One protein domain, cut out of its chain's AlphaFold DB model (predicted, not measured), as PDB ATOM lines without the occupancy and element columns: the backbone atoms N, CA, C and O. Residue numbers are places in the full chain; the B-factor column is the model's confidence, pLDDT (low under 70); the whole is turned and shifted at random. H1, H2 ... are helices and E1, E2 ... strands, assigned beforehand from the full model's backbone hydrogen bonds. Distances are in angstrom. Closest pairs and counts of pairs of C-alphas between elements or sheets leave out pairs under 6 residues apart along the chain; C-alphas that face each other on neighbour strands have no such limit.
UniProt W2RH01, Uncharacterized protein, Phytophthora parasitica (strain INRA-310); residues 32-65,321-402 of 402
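Overview. This is residues 32 to 65 and 321 to 402 of the 402 residues of an uncharacterized protein of Phytophthora parasitica (strain INRA-310) (UniProt W2RH01). With little regular structure, the printed part is a small three-strand sheet, E1 to E3, amid long loops, and helix H1 sticks out as an arm with residues 47 to 65. The 116 residues include one named helix, then three named strands, in sheet order E1, E2, E3, antiparallel; the class is mixed, with 42 residues in named elements. The whole is loose, radius of gyration of the C-alphas 17.4 A, spanning 54 by 40 by 27 A.

Arrangement. Residues 32 to 33 pair antiparallel with residues 352 to 353 of E1, residues 348 to 355. H1, residues 46 to 65, is not on the sheet; its O i to N i+4 pairs are all within hydrogen-bond range. E1 and E2, residues 366 to 373, form a hairpin at 162 degrees, with N 350 and O 371 2.9 A apart. E2 and E3, residues 379 to 384, form another at 165 degrees, with N 382 and O 370 2.8 A apart. E1, E2 and E3 make a meander, each strand the antiparallel neighbour of the one before.

Along the chain. H1 runs 27.8 A from C-alpha 46 at (220.020, 145.339, 149.853). E1 spans 23.6 A, E2 22.7 A and E3 16.5 A, ending at C-alpha 384 (221.371, 159.601, 145.598).

Size, cuts and confidence. The C-alphas farthest apart, of Leu 65 and Lys 402, are 57.0 A apart. Residues 66 to 320 are not printed; C-alphas 65 and 321 are 38.7 A apart across this cut. Of the links printed whole, E1 to E2 is short and E2 to E3 tight. pLDDT is under 70 in residues 36 to 44, 358 to 364 and 395 to 402.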
ATOM      1  N   ARG A  32     230.283 168.949 150.206       90.56
ATOM      2  CA  ARG A  32     231.146 168.730 151.371       90.56
ATOM      3  C   ARG A  32     231.577 167.273 151.404       90.56
ATOM      4  O   ARG A  32     230.729 166.385 151.365       90.56
ATOM      5  N   TYR A  33     232.878 167.018 151.439       89.62
ATOM      6  CA  TYR A  33     233.403 165.655 151.514       89.62
ATOM      7  C   TYR A  33     233.153 165.065 152.902       89.62
ATOM      8  O   TYR A  33     233.248 165.774 153.898       89.62
ATOM      9  N   VAL A  34     232.815 163.779 152.945       86.38
ATOM     10  CA  VAL A  34     232.611 163.041 154.195       86.38
ATOM     11  C   VAL A  34     233.934 162.389 154.586       86.38
ATOM     12  O   VAL A  34     234.552 161.708 153.759       86.38
ATOM     13  N   ASP A  35     234.370 162.610 155.825       71.75
ATOM     14  CA  ASP A  35     235.600 162.027 156.355       71.75
ATOM     15  C   ASP A  35     235.442 160.521 156.614       71.75
ATOM     16  O   ASP A  35     234.377 160.027 156.983       71.75
ATOM     17  N   ALA A  36     236.519 159.769 156.381       57.50
ATOM     18  CA  ALA A  36     236.494 158.305 156.393       57.50
ATOM     19  C   ALA A  36     236.335 157.689 157.801       57.50
ATOM     20  O   ALA A  36     235.917 156.534 157.907       57.50
ATOM     21  N   ASP A  37     236.623 158.450 158.866       51.75
ATOM     22  CA  ASP A  37     236.702 157.956 160.253       51.75
ATOM     23  C   ASP A  37     235.342 157.732 160.944       51.75
ATOM     24  O   ASP A  37     235.286 157.089 161.990       51.75
ATOM     25  N   GLU A  38     234.226 158.182 160.363       46.59
ATOM     26  CA  GLU A  38     232.893 158.049 160.986       46.59
ATOM     27  C   GLU A  38     232.088 156.825 160.518       46.59
ATOM     28  O   GLU A  38     230.931 156.636 160.897       46.59
ATOM     29  N   SER A  39     232.669 155.956 159.693       46.78
ATOM     30  CA  SER A  39     231.883 154.968 158.955       46.78
ATOM     31  C   SER A  39     231.866 153.582 159.626       46.78
ATOM     32  O   SER A  39     232.802 152.785 159.540       46.78
ATOM     33  N   ARG A  40     230.763 153.290 160.332       47.41
ATOM     34  CA  ARG A  40     230.427 151.942 160.819       47.41
ATOM     35  C   ARG A  40     230.219 150.999 159.630       47.41
ATOM     36  O   ARG A  40     229.573 151.353 158.650       47.41
ATOM     37  N   VAL A  41     230.766 149.788 159.742       46.81
ATOM     38  CA  VAL A  41     230.469 148.672 158.838       46.81
ATOM     39  C   VAL A  41     229.045 148.227 159.130       46.81
ATOM     40  O   VAL A  41     228.798 147.695 160.211       46.81
ATOM     41  N   GLU A  42     228.131 148.427 158.190       54.59
ATOM     42  CA  GLU A  42     226.802 147.832 158.271       54.59
ATOM     43  C   GLU A  42     226.565 146.869 157.109       54.59
ATOM     44  O   GLU A  42     227.161 146.973 156.034       54.59
ATOM     45  N   VAL A  43     225.784 145.840 157.423       53.50
ATOM     46  CA  VAL A  43     225.517 144.659 156.609       53.50
ATOM     47  C   VAL A  43     224.807 145.062 155.318       53.50
ATOM     48  O   VAL A  43     223.948 145.937 155.322       53.50
ATOM     49  N   ASP A  44     225.168 144.405 154.216       64.62
ATOM     50  CA  ASP A  44     224.455 144.498 152.944       64.62
ATOM     51  C   ASP A  44     223.074 143.841 153.090       64.62
ATOM     52  O   ASP A  44     222.933 142.624 152.974       64.62
ATOM     53  N   ASP A  45     222.062 144.638 153.433       77.69
ATOM     54  CA  ASP A  45     220.659 144.225 153.498       77.69
ATOM     55  C   ASP A  45     219.901 144.527 152.197       77.69
ATOM     56  O   ASP A  45     218.685 144.332 152.135       77.69
ATOM     57  N   THR A  46     220.609 144.954 151.141       81.69
ATOM     58  CA  THR A  46     220.020 145.339 149.853       81.69
ATOM     59  C   THR A  46     219.141 144.221 149.303       81.69
ATOM     60  O   THR A  46     217.993 144.460 148.937       81.69
ATOM     61  N   ASP A  47     219.633 142.979 149.312       86.06
ATOM     62  CA  ASP A  47     218.881 141.817 148.829       86.06
ATOM     63  C   ASP A  47     217.605 141.576 149.648       86.06
ATOM     64  O   ASP A  47     216.554 141.257 149.090       86.06
ATOM     65  N   ALA A  48     217.665 141.761 150.971       88.69
ATOM     66  CA  ALA A  48     216.507 141.608 151.846       88.69
ATOM     67  C   ALA A  48     215.473 142.719 151.606       88.69
ATOM     68  O   ALA A  48     214.277 142.432 151.526       88.69
ATOM     69  N   PHE A  49     215.928 143.962 151.432       88.31
ATOM     70  CA  PHE A  49     215.093 145.110 151.084       88.31
ATOM     71  C   PHE A  49     214.405 144.926 149.722       88.31
ATOM     72  O   PHE A  49     213.186 145.098 149.613       88.31
ATOM     73  N   LEU A  50     215.158 144.528 148.692       91.50
ATOM     74  CA  LEU A  50     214.623 144.278 147.352       91.50
ATOM     75  C   LEU A  50     213.632 143.111 147.362       91.50
ATOM     76  O   LEU A  50     212.559 143.217 146.772       91.50
ATOM     77  N   LEU A  51     213.940 142.026 148.080       94.00
ATOM     78  CA  LEU A  51     213.044 140.877 148.212       94.00
ATOM     79  C   LEU A  51     211.752 141.227 148.965       94.00
ATOM     80  O   LEU A  51     210.681 140.748 148.590       94.00
ATOM     81  N   ALA A  52     211.830 142.040 150.021       94.00
ATOM     82  CA  ALA A  52     210.652 142.518 150.742       94.00
ATOM     83  C   ALA A  52     209.768 143.386 149.834       94.00
ATOM     84  O   ALA A  52     208.582 143.094 149.676       94.00
ATOM     85  N   SER A  53     210.371 144.360 149.147       94.00
ATOM     86  CA  SER A  53     209.681 145.234 148.191       94.00
ATOM     87  C   SER A  53     209.016 144.429 147.067       94.00
ATOM     88  O   SER A  53     207.848 144.647 146.752       94.00
ATOM     89  N   ALA A  54     209.715 143.426 146.517       96.31
ATOM     90  CA  ALA A  54     209.173 142.524 145.501       96.31
ATOM     91  C   ALA A  54     207.951 141.745 146.006       96.31
ATOM     92  O   ALA A  54     206.973 141.589 145.280       96.31
ATOM     93  N   ARG A  55     207.987 141.237 147.245       96.94
ATOM     94  CA  ARG A  55     206.871 140.476 147.838       96.94
ATOM     95  C   ARG A  55     205.637 141.341 148.056       96.94
ATOM     96  O   ARG A  55     204.526 140.862 147.820       96.94
ATOM     97  N   ASP A  56     205.824 142.571 148.517       96.56
ATOM     98  CA  ASP A  56     204.719 143.490 148.780       96.56
ATOM     99  C   ASP A  56     204.102 144.001 147.475       96.56
ATOM    100  O   ASP A  56     202.877 143.958 147.322       96.56
ATOM    101  N   GLU A  57     204.933 144.370 146.494       97.00
ATOM    102  CA  GLU A  57     204.454 144.778 145.174       97.00
ATOM    103  C   GLU A  57     203.731 143.626 144.469       97.00
ATOM    104  O   GLU A  57     202.587 143.784 144.047       97.00
ATOM    105  N   ASN A  58     204.341 142.437 144.413       95.88
ATOM    106  CA  ASN A  58     203.751 141.267 143.763       95.88
ATOM    107  C   ASN A  58     202.385 140.913 144.375       95.88
ATOM    108  O   ASN A  58     201.421 140.681 143.649       95.88
ATOM    109  N   ARG A  59     202.248 140.966 145.706       95.50
ATOM    110  CA  ARG A  59     200.959 140.729 146.373       95.50
ATOM    111  C   ARG A  59     199.883 141.715 145.915       95.50
ATOM    112  O   ARG A  59     198.760 141.301 145.632       95.50
ATOM    113  N   ALA A  60     200.206 143.004 145.854       95.69
ATOM    114  CA  ALA A  60     199.263 144.030 145.422       95.69
ATOM    115  C   ALA A  60     198.898 143.878 143.936       95.69
ATOM    116  O   ALA A  60     197.714 143.888 143.595       95.69
ATOM    117  N   VAL A  61     199.892 143.669 143.071       94.81
ATOM    118  CA  VAL A  61     199.703 143.496 141.625       94.81
ATOM    119  C   VAL A  61     198.871 142.250 141.323       94.81
ATOM    120  O   VAL A  61     197.888 142.337 140.587       94.81
ATOM    121  N   VAL A  62     199.187 141.103 141.933       92.88
ATOM    122  CA  VAL A  62     198.411 139.863 141.761       92.88
ATOM    123  C   VAL A  62     196.969 140.060 142.214       92.88
ATOM    124  O   VAL A  62     196.056 139.684 141.485       92.88
ATOM    125  N   ASN A  63     196.729 140.716 143.353       93.31
ATOM    126  CA  ASN A  63     195.366 141.005 143.802       93.31
ATOM    127  C   ASN A  63     194.582 141.848 142.786       93.31
ATOM    128  O   ASN A  63     193.416 141.554 142.522       93.31
ATOM    129  N   ARG A  64     195.204 142.869 142.185       93.50
ATOM    130  CA  ARG A  64     194.560 143.696 141.149       93.50
ATOM    131  C   ARG A  64     194.301 142.912 139.867       93.50
ATOM    132  O   ARG A  64     193.230 143.057 139.283       93.50
ATOM    133  N   LEU A  65     195.236 142.054 139.457       92.12
ATOM    134  CA  LEU A  65     195.054 141.159 138.313       92.12
ATOM    135  C   LEU A  65     193.883 140.199 138.547       92.12
ATOM    136  O   LEU A  65     193.007 140.102 137.693       92.12
ATOM    137  N   LYS A 321     226.995 160.706 135.203       91.44
ATOM    138  CA  LYS A 321     228.043 161.007 134.211       91.44
ATOM    139  C   LYS A 321     229.121 161.885 134.843       91.44
ATOM    140  O   LYS A 321     228.867 162.678 135.741       91.44
ATOM    141  N   ARG A 322     230.354 161.794 134.356       89.38
ATOM    142  CA  ARG A 322     231.408 162.713 134.793       89.38
ATOM    143  C   ARG A 322     231.120 164.111 134.234       89.38
ATOM    144  O   ARG A 322     231.151 164.288 133.021       89.38
ATOM    145  N   THR A 323     230.896 165.085 135.108       87.81
ATOM    146  CA  THR A 323     230.717 166.508 134.766       87.81
ATOM    147  C   THR A 323     231.714 167.357 135.554       87.81
ATOM    148  O   THR A 323     232.323 166.860 136.498       87.81
ATOM    149  N   GLY A 324     231.904 168.630 135.193       85.81
ATOM    150  CA  GLY A 324     232.783 169.542 135.947       85.81
ATOM    151  C   GLY A 324     232.226 169.977 137.311       85.81
ATOM    152  O   GLY A 324     232.975 170.477 138.144       85.81
ATOM    153  N   THR A 325     230.924 169.778 137.535       86.50
ATOM    154  CA  THR A 325     230.178 170.212 138.731       86.50
ATOM    155  C   THR A 325     229.950 169.097 139.755       86.50
ATOM    156  O   THR A 325     229.553 169.369 140.886       86.50
ATOM    157  N   PHE A 326     230.185 167.839 139.378       91.69
ATOM    158  CA  PHE A 326     230.106 166.691 140.281       91.69
ATOM    159  C   PHE A 326     231.380 166.612 141.143       91.69
ATOM    160  O   PHE A 326     232.452 166.841 140.595       91.69
ATOM    161  N   PRO A 327     231.341 166.261 142.441       93.88
ATOM    162  CA  PRO A 327     232.485 166.434 143.350       93.88
ATOM    163  C   PRO A 327     233.625 165.442 143.113       93.88
ATOM    164  O   PRO A 327     234.705 165.583 143.677       93.88
ATOM    165  N   PHE A 328     233.417 164.427 142.278       94.81
ATOM    166  CA  PHE A 328     234.419 163.411 141.991       94.81
ATOM    167  C   PHE A 328     234.706 163.311 140.500       94.81
ATOM    168  O   PHE A 328     233.813 163.414 139.659       94.81
ATOM    169  N   THR A 329     235.962 163.025 140.178       95.12
ATOM    170  CA  THR A 329     236.395 162.691 138.821       95.12
ATOM    171  C   THR A 329     237.407 161.550 138.846       95.12
ATOM    172  O   THR A 329     237.995 161.242 139.882       95.12
ATOM    173  N   HIS A 330     237.622 160.907 137.703       93.44
ATOM    174  CA  HIS A 330     238.652 159.889 137.514       93.44
ATOM    175  C   HIS A 330     239.150 159.898 136.062       93.44
ATOM    176  O   HIS A 330     238.425 160.294 135.138       93.44
ATOM    177  N   GLY A 331     240.403 159.480 135.856       89.75
ATOM    178  CA  GLY A 331     241.040 159.379 134.532       89.75
ATOM    179  C   GLY A 331     241.263 160.706 133.790       89.75
ATOM    180  O   GLY A 331     241.752 160.693 132.667       89.75
ATOM    181  N   LYS A 332     240.901 161.843 134.392       87.38
ATOM    182  CA  LYS A 332     241.161 163.210 133.919       87.38
ATOM    183  C   LYS A 332     241.587 164.066 135.111       87.38
ATOM    184  O   LYS A 332     241.310 163.693 136.249       87.38
ATOM    185  N   ALA A 333     242.246 165.194 134.853       89.12
ATOM    186  CA  ALA A 333     242.594 166.149 135.902       89.12
ATOM    187  C   ALA A 333     241.331 166.667 136.615       89.12
ATOM    188  O   ALA A 333     240.292 166.862 135.982       89.12
ATOM    189  N   ALA A 334     241.426 166.857 137.930       89.94
ATOM    190  CA  ALA A 334     240.360 167.455 138.724       89.94
ATOM    191  C   ALA A 334     240.322 168.972 138.543       89.94
ATOM    192  O   ALA A 334     241.365 169.615 138.431       89.94
ATOM    193  N   THR A 335     239.114 169.535 138.536       89.00
ATOM    194  CA  THR A 335     238.927 170.978 138.717       89.00
ATOM    195  C   THR A 335     239.077 171.345 140.197       89.00
ATOM    196  O   THR A 335     239.122 170.474 141.065       89.00
ATOM    197  N   GLN A 336     239.111 172.643 140.507       85.19
ATOM    198  CA  GLN A 336     239.267 173.151 141.878       85.19
ATOM    199  C   GLN A 336     238.187 172.666 142.870       85.19
ATOM    200  O   GLN A 336     238.408 172.685 144.076       85.19
ATOM    201  N   HIS A 337     237.026 172.224 142.374       84.69
ATOM    202  CA  HIS A 337     235.904 171.760 143.197       84.69
ATOM    203  C   HIS A 337     235.771 170.233 143.228       84.69
ATOM    204  O   HIS A 337     234.823 169.710 143.815       84.69
ATOM    205  N   GLN A 338     236.700 169.511 142.597       93.06
ATOM    206  CA  GLN A 338     236.635 168.063 142.436       93.06
ATOM    207  C   GLN A 338     237.770 167.354 143.160       93.06
ATOM    208  O   GLN A 338     238.919 167.789 143.152       93.06
ATOM    209  N   LYS A 339     237.467 166.174 143.692       92.44
ATOM    210  CA  LYS A 339     238.464 165.222 144.165       92.44
ATOM    211  C   LYS A 339     238.745 164.190 143.076       92.44
ATOM    212  O   LYS A 339     237.840 163.507 142.587       92.44
ATOM    213  N   LEU A 340     240.019 164.060 142.705       93.44
ATOM    214  CA  LEU A 340     240.474 163.005 141.803       93.44
ATOM    215  C   LEU A 340     240.507 161.666 142.544       93.44
ATOM    216  O   LEU A 340     241.254 161.494 143.507       93.44
ATOM    217  N   VAL A 341     239.744 160.696 142.050       92.62
ATOM    218  CA  VAL A 341     239.777 159.315 142.528       92.62
ATOM    219  C   VAL A 341     240.694 158.489 141.634       92.62
ATOM    220  O   VAL A 341     240.453 158.319 140.436       92.62
ATOM    221  N   GLN A 342     241.761 157.955 142.231       91.88
ATOM    222  CA  GLN A 342     242.689 157.057 141.547       91.88
ATOM    223  C   GLN A 342     241.984 155.754 141.177       91.88
ATOM    224  O   GLN A 342     241.385 155.122 142.042       91.88
ATOM    225  N   MET A 343     242.075 155.335 139.910       91.12
ATOM    226  CA  MET A 343     241.413 154.111 139.435       91.12
ATOM    227  C   MET A 343     242.082 152.834 139.955       91.12
ATOM    228  O   MET A 343     241.417 151.816 140.123       91.12
ATOM    229  N   LYS A 344     243.392 152.891 140.221       90.06
ATOM    230  CA  LYS A 344     244.150 151.807 140.855       90.06
ATOM    231  C   LYS A 344     244.052 151.904 142.379       90.06
ATOM    232  O   LYS A 344     243.977 153.003 142.928       90.06
ATOM    233  N   GLY A 345     244.103 150.752 143.039       86.31
ATOM    234  CA  GLY A 345     244.042 150.618 144.495       86.31
ATOM    235  C   GLY A 345     242.892 149.723 144.937       86.31
ATOM    236  O   GLY A 345     242.079 149.301 144.120       86.31
ATOM    237  N   GLU A 346     242.834 149.447 146.235       84.88
ATOM    238  CA  GLU A 346     241.823 148.585 146.853       84.88
ATOM    239  C   GLU A 346     240.401 149.130 146.678       84.88
ATOM    240  O   GLU A 346     240.197 150.330 146.470       84.88
ATOM    241  N   ARG A 347     239.403 148.250 146.775       85.06
ATOM    242  CA  ARG A 347     237.986 148.623 146.712       85.06
ATOM    243  C   ARG A 347     237.673 149.670 147.790       85.06
ATOM    244  O   ARG A 347     238.022 149.460 148.942       85.06
ATOM    245  N   CYS A 348     237.038 150.787 147.443       83.38
ATOM    246  CA  CYS A 348     236.699 151.831 148.418       83.38
ATOM    247  C   CYS A 348     235.549 152.724 147.934       83.38
ATOM    248  O   CYS A 348     235.262 152.795 146.736       83.38
ATOM    249  N   ALA A 349     234.921 153.427 148.872       86.12
ATOM    250  CA  ALA A 349     233.857 154.390 148.626       86.12
ATOM    251  C   ALA A 349     234.284 155.781 149.115       86.12
ATOM    252  O   ALA A 349     234.738 155.932 150.246       86.12
ATOM    253  N   PHE A 350     234.137 156.797 148.263       88.38
ATOM    254  CA  PHE A 350     234.327 158.201 148.620       88.38
ATOM    255  C   PHE A 350     232.990 158.917 148.555       88.38
ATOM    256  O   PHE A 350     232.313 158.846 147.531       88.38
ATOM    257  N   TRP A 351     232.649 159.634 149.618       89.94
ATOM    258  CA  TRP A 351     231.356 160.287 149.745       89.94
ATOM    259  C   TRP A 351     231.486 161.803 149.813       89.94
ATOM    260  O   TRP A 351     232.431 162.348 150.388       89.94
ATOM    261  N   ALA A 352     230.519 162.484 149.216       91.31
ATOM    262  CA  ALA A 352     230.296 163.907 149.398       91.31
ATOM    263  C   ALA A 352     228.795 164.165 149.554       91.31
ATOM    264  O   ALA A 352     227.970 163.428 149.023       91.31
ATOM    265  N   THR A 353     228.443 165.206 150.293       91.00
ATOM    266  CA  THR A 353     227.068 165.593 150.610       91.00
ATOM    267  C   THR A 353     226.821 167.032 150.183       91.00
ATOM    268  O   THR A 353     227.695 167.889 150.311       91.00
ATOM    269  N   GLN A 354     225.636 167.294 149.649       89.31
ATOM    270  CA  GLN A 354     225.172 168.617 149.266       89.31
ATOM    271  C   GLN A 354     223.779 168.822 149.850       89.31
ATOM    272  O   GLN A 354     222.901 167.963 149.733       89.31
ATOM    273  N   ARG A 355     223.555 169.978 150.471       86.19
ATOM    274  CA  ARG A 355     222.222 170.362 150.928       86.19
ATOM    275  C   ARG A 355     221.353 170.696 149.716       86.19
ATOM    276  O   ARG A 355     221.782 171.435 148.836       86.19
ATOM    277  N   LEU A 356     220.142 170.152 149.662       81.19
ATOM    278  CA  LEU A 356     219.192 170.467 148.599       81.19
ATOM    279  C   LEU A 356     218.365 171.712 148.963       81.19
ATOM    280  O   LEU A 356     218.109 171.948 150.151       81.19
ATOM    281  N   PRO A 357     217.909 172.499 147.965       70.00
ATOM    282  CA  PRO A 357     217.001 173.616 148.203       70.00
ATOM    283  C   PRO A 357     215.776 173.146 148.990       70.00
ATOM    284  O   PRO A 357     215.133 172.161 148.629       70.00
ATOM    285  N   THR A 358     215.479 173.820 150.099       62.88
ATOM    286  CA  THR A 358     214.377 173.427 150.983       62.88
ATOM    287  C   THR A 358     213.098 174.130 150.543       62.88
ATOM    288  O   THR A 358     213.075 175.355 150.422       62.88
ATOM    289  N   VAL A 359     212.014 173.383 150.335       58.16
ATOM    290  CA  VAL A 359     210.679 173.979 150.184       58.16
ATOM    291  C   VAL A 359     210.180 174.370 151.579       58.16
ATOM    292  O   VAL A 359     210.298 173.578 152.519       58.16
ATOM    293  N   ARG A 360     209.661 175.596 151.751       46.06
ATOM    294  CA  ARG A 360     209.178 176.098 153.056       46.06
ATOM    295  C   ARG A 360     208.233 175.083 153.711       46.06
ATOM    296  O   ARG A 360     207.273 174.652 153.086       46.06
ATOM    297  N   GLY A 361     208.503 174.737 154.971       47.81
ATOM    298  CA  GLY A 361     207.703 173.778 155.744       47.81
ATOM    299  C   GLY A 361     208.155 172.315 155.644       47.81
ATOM    300  O   GLY A 361     207.529 171.464 156.265       47.81
ATOM    301  N   THR A 362     209.237 172.010 154.917       58.34
ATOM    302  CA  THR A 362     209.799 170.650 154.826       58.34
ATOM    303  C   THR A 362     211.169 170.540 155.493       58.34
ATOM    304  O   THR A 362     211.900 171.525 155.617       58.34
ATOM    305  N   LEU A 363     211.518 169.331 155.947       58.50
ATOM    306  CA  LEU A 363     212.852 169.026 156.464       58.50
ATOM    307  C   LEU A 363     213.908 169.190 155.363       58.50
ATOM    308  O   LEU A 363     213.664 168.906 154.191       58.50
ATOM    309  N   SER A 364     215.106 169.626 155.757       61.88
ATOM    310  CA  SER A 364     216.229 169.784 154.833       61.88
ATOM    311  C   SER A 364     216.623 168.435 154.231       61.88
ATOM    312  O   SER A 364     217.163 167.575 154.928       61.88
ATOM    313  N   LYS A 365     216.408 168.269 152.923       76.94
ATOM    314  CA  LYS A 365     216.896 167.107 152.176       76.94
ATOM    315  C   LYS A 365     218.377 167.275 151.829       76.94
ATOM    316  O   LYS A 365     218.865 168.393 151.644       76.94
ATOM    317  N   HIS A 366     219.082 166.155 151.739       86.12
ATOM    318  CA  HIS A 366     220.474 166.097 151.310       86.12
ATOM    319  C   HIS A 366     220.583 165.201 150.083       86.12
ATOM    320  O   HIS A 366     219.831 164.239 149.936       86.12
ATOM    321  N   ALA A 367     221.515 165.545 149.207       90.44
ATOM    322  CA  ALA A 367     221.983 164.676 148.150       90.44
ATOM    323  C   ALA A 367     223.366 164.147 148.517       90.44
ATOM    324  O   ALA A 367     224.193 164.879 149.067       90.44
ATOM    325  N   HIS A 368     223.635 162.898 148.165       91.94
ATOM    326  CA  HIS A 368     224.930 162.270 148.335       91.94
ATOM    327  C   HIS A 368     225.502 161.877 146.976       91.94
ATOM    328  O   HIS A 368     224.828 161.305 146.120       91.94
ATOM    329  N   ALA A 369     226.776 162.189 146.798       92.75
ATOM    330  CA  ALA A 369     227.596 161.731 145.700       92.75
ATOM    331  C   ALA A 369     228.519 160.629 146.211       92.75
ATOM    332  O   ALA A 369     229.131 160.768 147.272       92.75
ATOM    333  N   LEU A 370     228.654 159.574 145.419       92.06
ATOM    334  CA  LEU A 370     229.565 158.467 145.660       92.06
ATOM    335  C   LEU A 370     230.526 158.346 144.484       92.06
ATOM    336  O   LEU A 370     230.105 158.303 143.330       92.06
ATOM    337  N   ALA A 371     231.814 158.222 144.778       92.56
ATOM    338  CA  ALA A 371     232.767 157.607 143.871       92.56
ATOM    339  C   ALA A 371     233.200 156.262 144.444       92.56
ATOM    340  O   ALA A 371     233.848 156.186 145.486       92.56
ATOM    341  N   TYR A 372     232.833 155.193 143.751       90.50
ATOM    342  CA  TYR A 372     233.106 153.831 144.166       90.50
ATOM    343  C   TYR A 372     234.196 153.219 143.291       90.50
ATOM    344  O   TYR A 372     234.014 153.026 142.087       90.50
ATOM    345  N   ARG A 373     235.340 152.900 143.895       90.19
ATOM    346  CA  ARG A 373     236.434 152.171 143.251       90.19
ATOM    347  C   ARG A 373     236.236 150.681 143.467       90.19
ATOM    348  O   ARG A 373     236.129 150.231 144.604       90.19
ATOM    349  N   ASN A 374     236.245 149.904 142.388       87.50
ATOM    350  CA  ASN A 374     235.927 148.474 142.454       87.50
ATOM    351  C   ASN A 374     237.124 147.558 142.777       87.50
ATOM    352  O   ASN A 374     236.941 146.351 142.878       87.50
ATOM    353  N   GLY A 375     238.342 148.097 142.886       86.62
ATOM    354  CA  GLY A 375     239.564 147.304 143.084       86.62
ATOM    355  C   GLY A 375     240.159 146.690 141.808       86.62
ATOM    356  O   GLY A 375     241.280 146.196 141.827       86.62
ATOM    357  N   LEU A 376     239.447 146.763 140.681       89.56
ATOM    358  CA  LEU A 376     239.812 146.166 139.389       89.56
ATOM    359  C   LEU A 376     240.130 147.233 138.328       89.56
ATOM    360  O   LEU A 376     239.954 147.011 137.132       89.56
ATOM    361  N   GLY A 377     240.547 148.426 138.758       89.69
ATOM    362  CA  GLY A 377     240.912 149.512 137.847       89.69
ATOM    363  C   GLY A 377     239.739 150.332 137.304       89.69
ATOM    364  O   GLY A 377     239.936 151.081 136.349       89.69
ATOM    365  N   LYS A 378     238.529 150.218 137.874       92.38
ATOM    366  CA  LYS A 378     237.367 151.035 137.483       92.38
ATOM    367  C   LYS A 378     236.802 151.818 138.666       92.38
ATOM    368  O   LYS A 378     236.862 151.383 139.817       92.38
ATOM    369  N   VAL A 379     236.221 152.971 138.347       92.62
ATOM    370  CA  VAL A 379     235.492 153.831 139.283       92.62
ATOM    371  C   VAL A 379     234.102 154.081 138.712       92.62
ATOM    372  O   VAL A 379     233.974 154.406 137.533       92.62
ATOM    373  N   ALA A 380     233.077 153.909 139.540       92.81
ATOM    374  CA  ALA A 380     231.707 154.307 139.250       92.81
ATOM    375  C   ALA A 380     231.378 155.582 140.030       92.81
ATOM    376  O   ALA A 380     231.780 155.725 141.184       92.81
ATOM    377  N   LEU A 381     230.657 156.500 139.393       94.56
ATOM    378  CA  LEU A 381     230.105 157.683 140.041       94.56
ATOM    379  C   LEU A 381     228.608 157.458 140.226       94.56
ATOM    380  O   LEU A 381     227.937 157.059 139.273       94.56
ATOM    381  N   CYS A 382     228.094 157.715 141.422       93.81
ATOM    382  CA  CYS A 382     226.686 157.537 141.748       93.81
ATOM    383  C   CYS A 382     226.135 158.762 142.475       93.81
ATOM    384  O   CYS A 382     226.864 159.463 143.178       93.81
ATOM    385  N   TYR A 383     224.841 158.995 142.315       93.56
ATOM    386  CA  TYR A 383     224.093 160.060 142.965       93.56
ATOM    387  C   TYR A 383     222.876 159.462 143.665       93.56
ATOM    388  O   TYR A 383     222.203 158.581 143.123       93.56
ATOM    389  N   THR A 384     222.578 159.958 144.858       92.19
ATOM    390  CA  THR A 384     221.371 159.601 145.598       92.19
ATOM    391  C   THR A 384     220.815 160.815 146.325       92.19
ATOM    392  O   THR A 384     221.561 161.666 146.804       92.19
ATOM    393  N   ALA A 385     219.493 160.896 146.396       90.06
ATOM    394  CA  ALA A 385     218.767 161.834 147.253       90.06
ATOM    395  C   ALA A 385     217.843 161.093 148.237       90.06
ATOM    396  O   ALA A 385     216.976 161.706 148.860       90.06
ATOM    397  N   ALA A 386     217.996 159.769 148.342       86.31
ATOM    398  CA  ALA A 386     217.274 158.946 149.297       86.31
ATOM    399  C   ALA A 386     217.932 159.057 150.679       86.31
ATOM    400  O   ALA A 386     219.138 158.872 150.827       86.31
ATOM    401  N   THR A 387     217.139 159.348 151.707       74.75
ATOM    402  CA  THR A 387     217.632 159.589 153.075       74.75
ATOM    403  C   THR A 387     218.186 158.341 153.757       74.75
ATOM    404  O   THR A 387     218.942 158.453 154.713       74.75
ATOM    405  N   ASN A 388     217.794 157.162 153.280       76.38
ATOM    406  CA  ASN A 388     218.243 155.855 153.749       76.38
ATOM    407  C   ASN A 388     219.347 155.252 152.868       76.38
ATOM    408  O   ASN A 388     219.736 154.116 153.089       76.38
ATOM    409  N   VAL A 389     219.832 155.979 151.856       77.50
ATOM    410  CA  VAL A 389     220.885 155.503 150.953       77.50
ATOM    411  C   VAL A 389     221.958 156.575 150.900       77.50
ATOM    412  O   VAL A 389     221.853 157.545 150.151       77.50
ATOM    413  N   GLY A 390     222.981 156.424 151.734       77.62
ATOM    414  CA  GLY A 390     224.048 157.403 151.898       77.62
ATOM    415  C   GLY A 390     225.276 156.802 152.584       77.62
ATOM    416  O   GLY A 390     225.385 155.579 152.691       77.62
ATOM    417  N   PRO A 391     226.217 157.641 153.045       77.25
ATOM    418  CA  PRO A 391     227.408 157.177 153.747       77.25
ATOM    419  C   PRO A 391     227.047 156.242 154.911       77.25
ATOM    420  O   PRO A 391     226.254 156.608 155.772       77.25
ATOM    421  N   GLY A 392     227.629 155.041 154.929       70.94
ATOM    422  CA  GLY A 392     227.363 154.018 155.952       70.94
ATOM    423  C   GLY A 392     226.284 152.997 155.575       70.94
ATOM    424  O   GLY A 392     226.291 151.903 156.125       70.94
ATOM    425  N   THR A 393     225.438 153.283 154.581       70.69
ATOM    426  CA  THR A 393     224.418 152.349 154.070       70.69
ATOM    427  C   THR A 393     224.811 151.847 152.681       70.69
ATOM    428  O   THR A 393     225.330 152.619 151.869       70.69
ATOM    429  N   TRP A 394     224.644 150.545 152.414       70.06
ATOM    430  CA  TRP A 394     225.011 149.882 151.142       70.06
ATOM    431  C   TRP A 394     226.420 150.251 150.634       70.06
ATOM    432  O   TRP A 394     226.685 150.382 149.436       70.06
ATOM    433  N   SER A 395     227.341 150.472 151.576       64.81
ATOM    434  CA  SER A 395     228.666 151.038 151.338       64.81
ATOM    435  C   SER A 395     229.754 150.018 151.642       64.81
ATOM    436  O   SER A 395     229.824 149.475 152.739       64.81
ATOM    437  N   TYR A 396     230.681 149.819 150.700       62.00
ATOM    438  CA  TYR A 396     231.921 149.104 150.998       62.00
ATOM    439  C   TYR A 396     232.963 150.070 151.560       62.00
ATOM    440  O   TYR A 396     233.449 150.954 150.847       62.00
ATOM    441  N   ILE A 397     233.343 149.862 152.817       58.19
ATOM    442  CA  ILE A 397     234.412 150.609 153.478       58.19
ATOM    443  C   ILE A 397     235.637 149.694 153.539       58.19
ATOM    444  O   ILE A 397     235.605 148.635 154.169       58.19
ATOM    445  N   SER A 398     236.722 150.082 152.864       51.50
ATOM    446  CA  SER A 398     238.021 149.430 153.052       51.50
ATOM    447  C   SER A 398     238.468 149.650 154.493       51.50
ATOM    448  O   SER A 398     238.505 150.793 154.949       51.50
ATOM    449  N   ARG A 399     238.847 148.582 155.201       44.97
ATOM    450  CA  ARG A 399     239.546 148.739 156.481       44.97
ATOM    451  C   ARG A 399     240.853 149.501 156.223       44.97
ATOM    452  O   ARG A 399     241.513 149.186 155.233       44.97
ATOM    453  N   PRO A 400     241.249 150.468 157.066       44.41
ATOM    454  CA  PRO A 400     242.582 151.037 156.958       44.41
ATOM    455  C   PRO A 400     243.607 149.906 157.096       44.41
ATOM    456  O   PRO A 400     243.508 149.082 158.012       44.41
ATOM    457  N   ASN A 401     244.564 149.856 156.168       40.09
ATOM    458  CA  ASN A 401     245.759 149.039 156.334       40.09
ATOM    459  C   ASN A 401     246.452 149.530 157.610       40.09
ATOM    460  O   ASN A 401     246.831 150.699 157.691       40.09
ATOM    461  N   LYS A 402     246.501 148.660 158.622       32.91
ATOM    462  CA  LYS A 402     247.260 148.895 159.852       32.91
ATOM    463  C   LYS A 402     248.751 148.925 159.567       32.91
ATOM    464  O   LYS A 402     249.192 148.088 158.746       32.91
TER     465      LYS A 402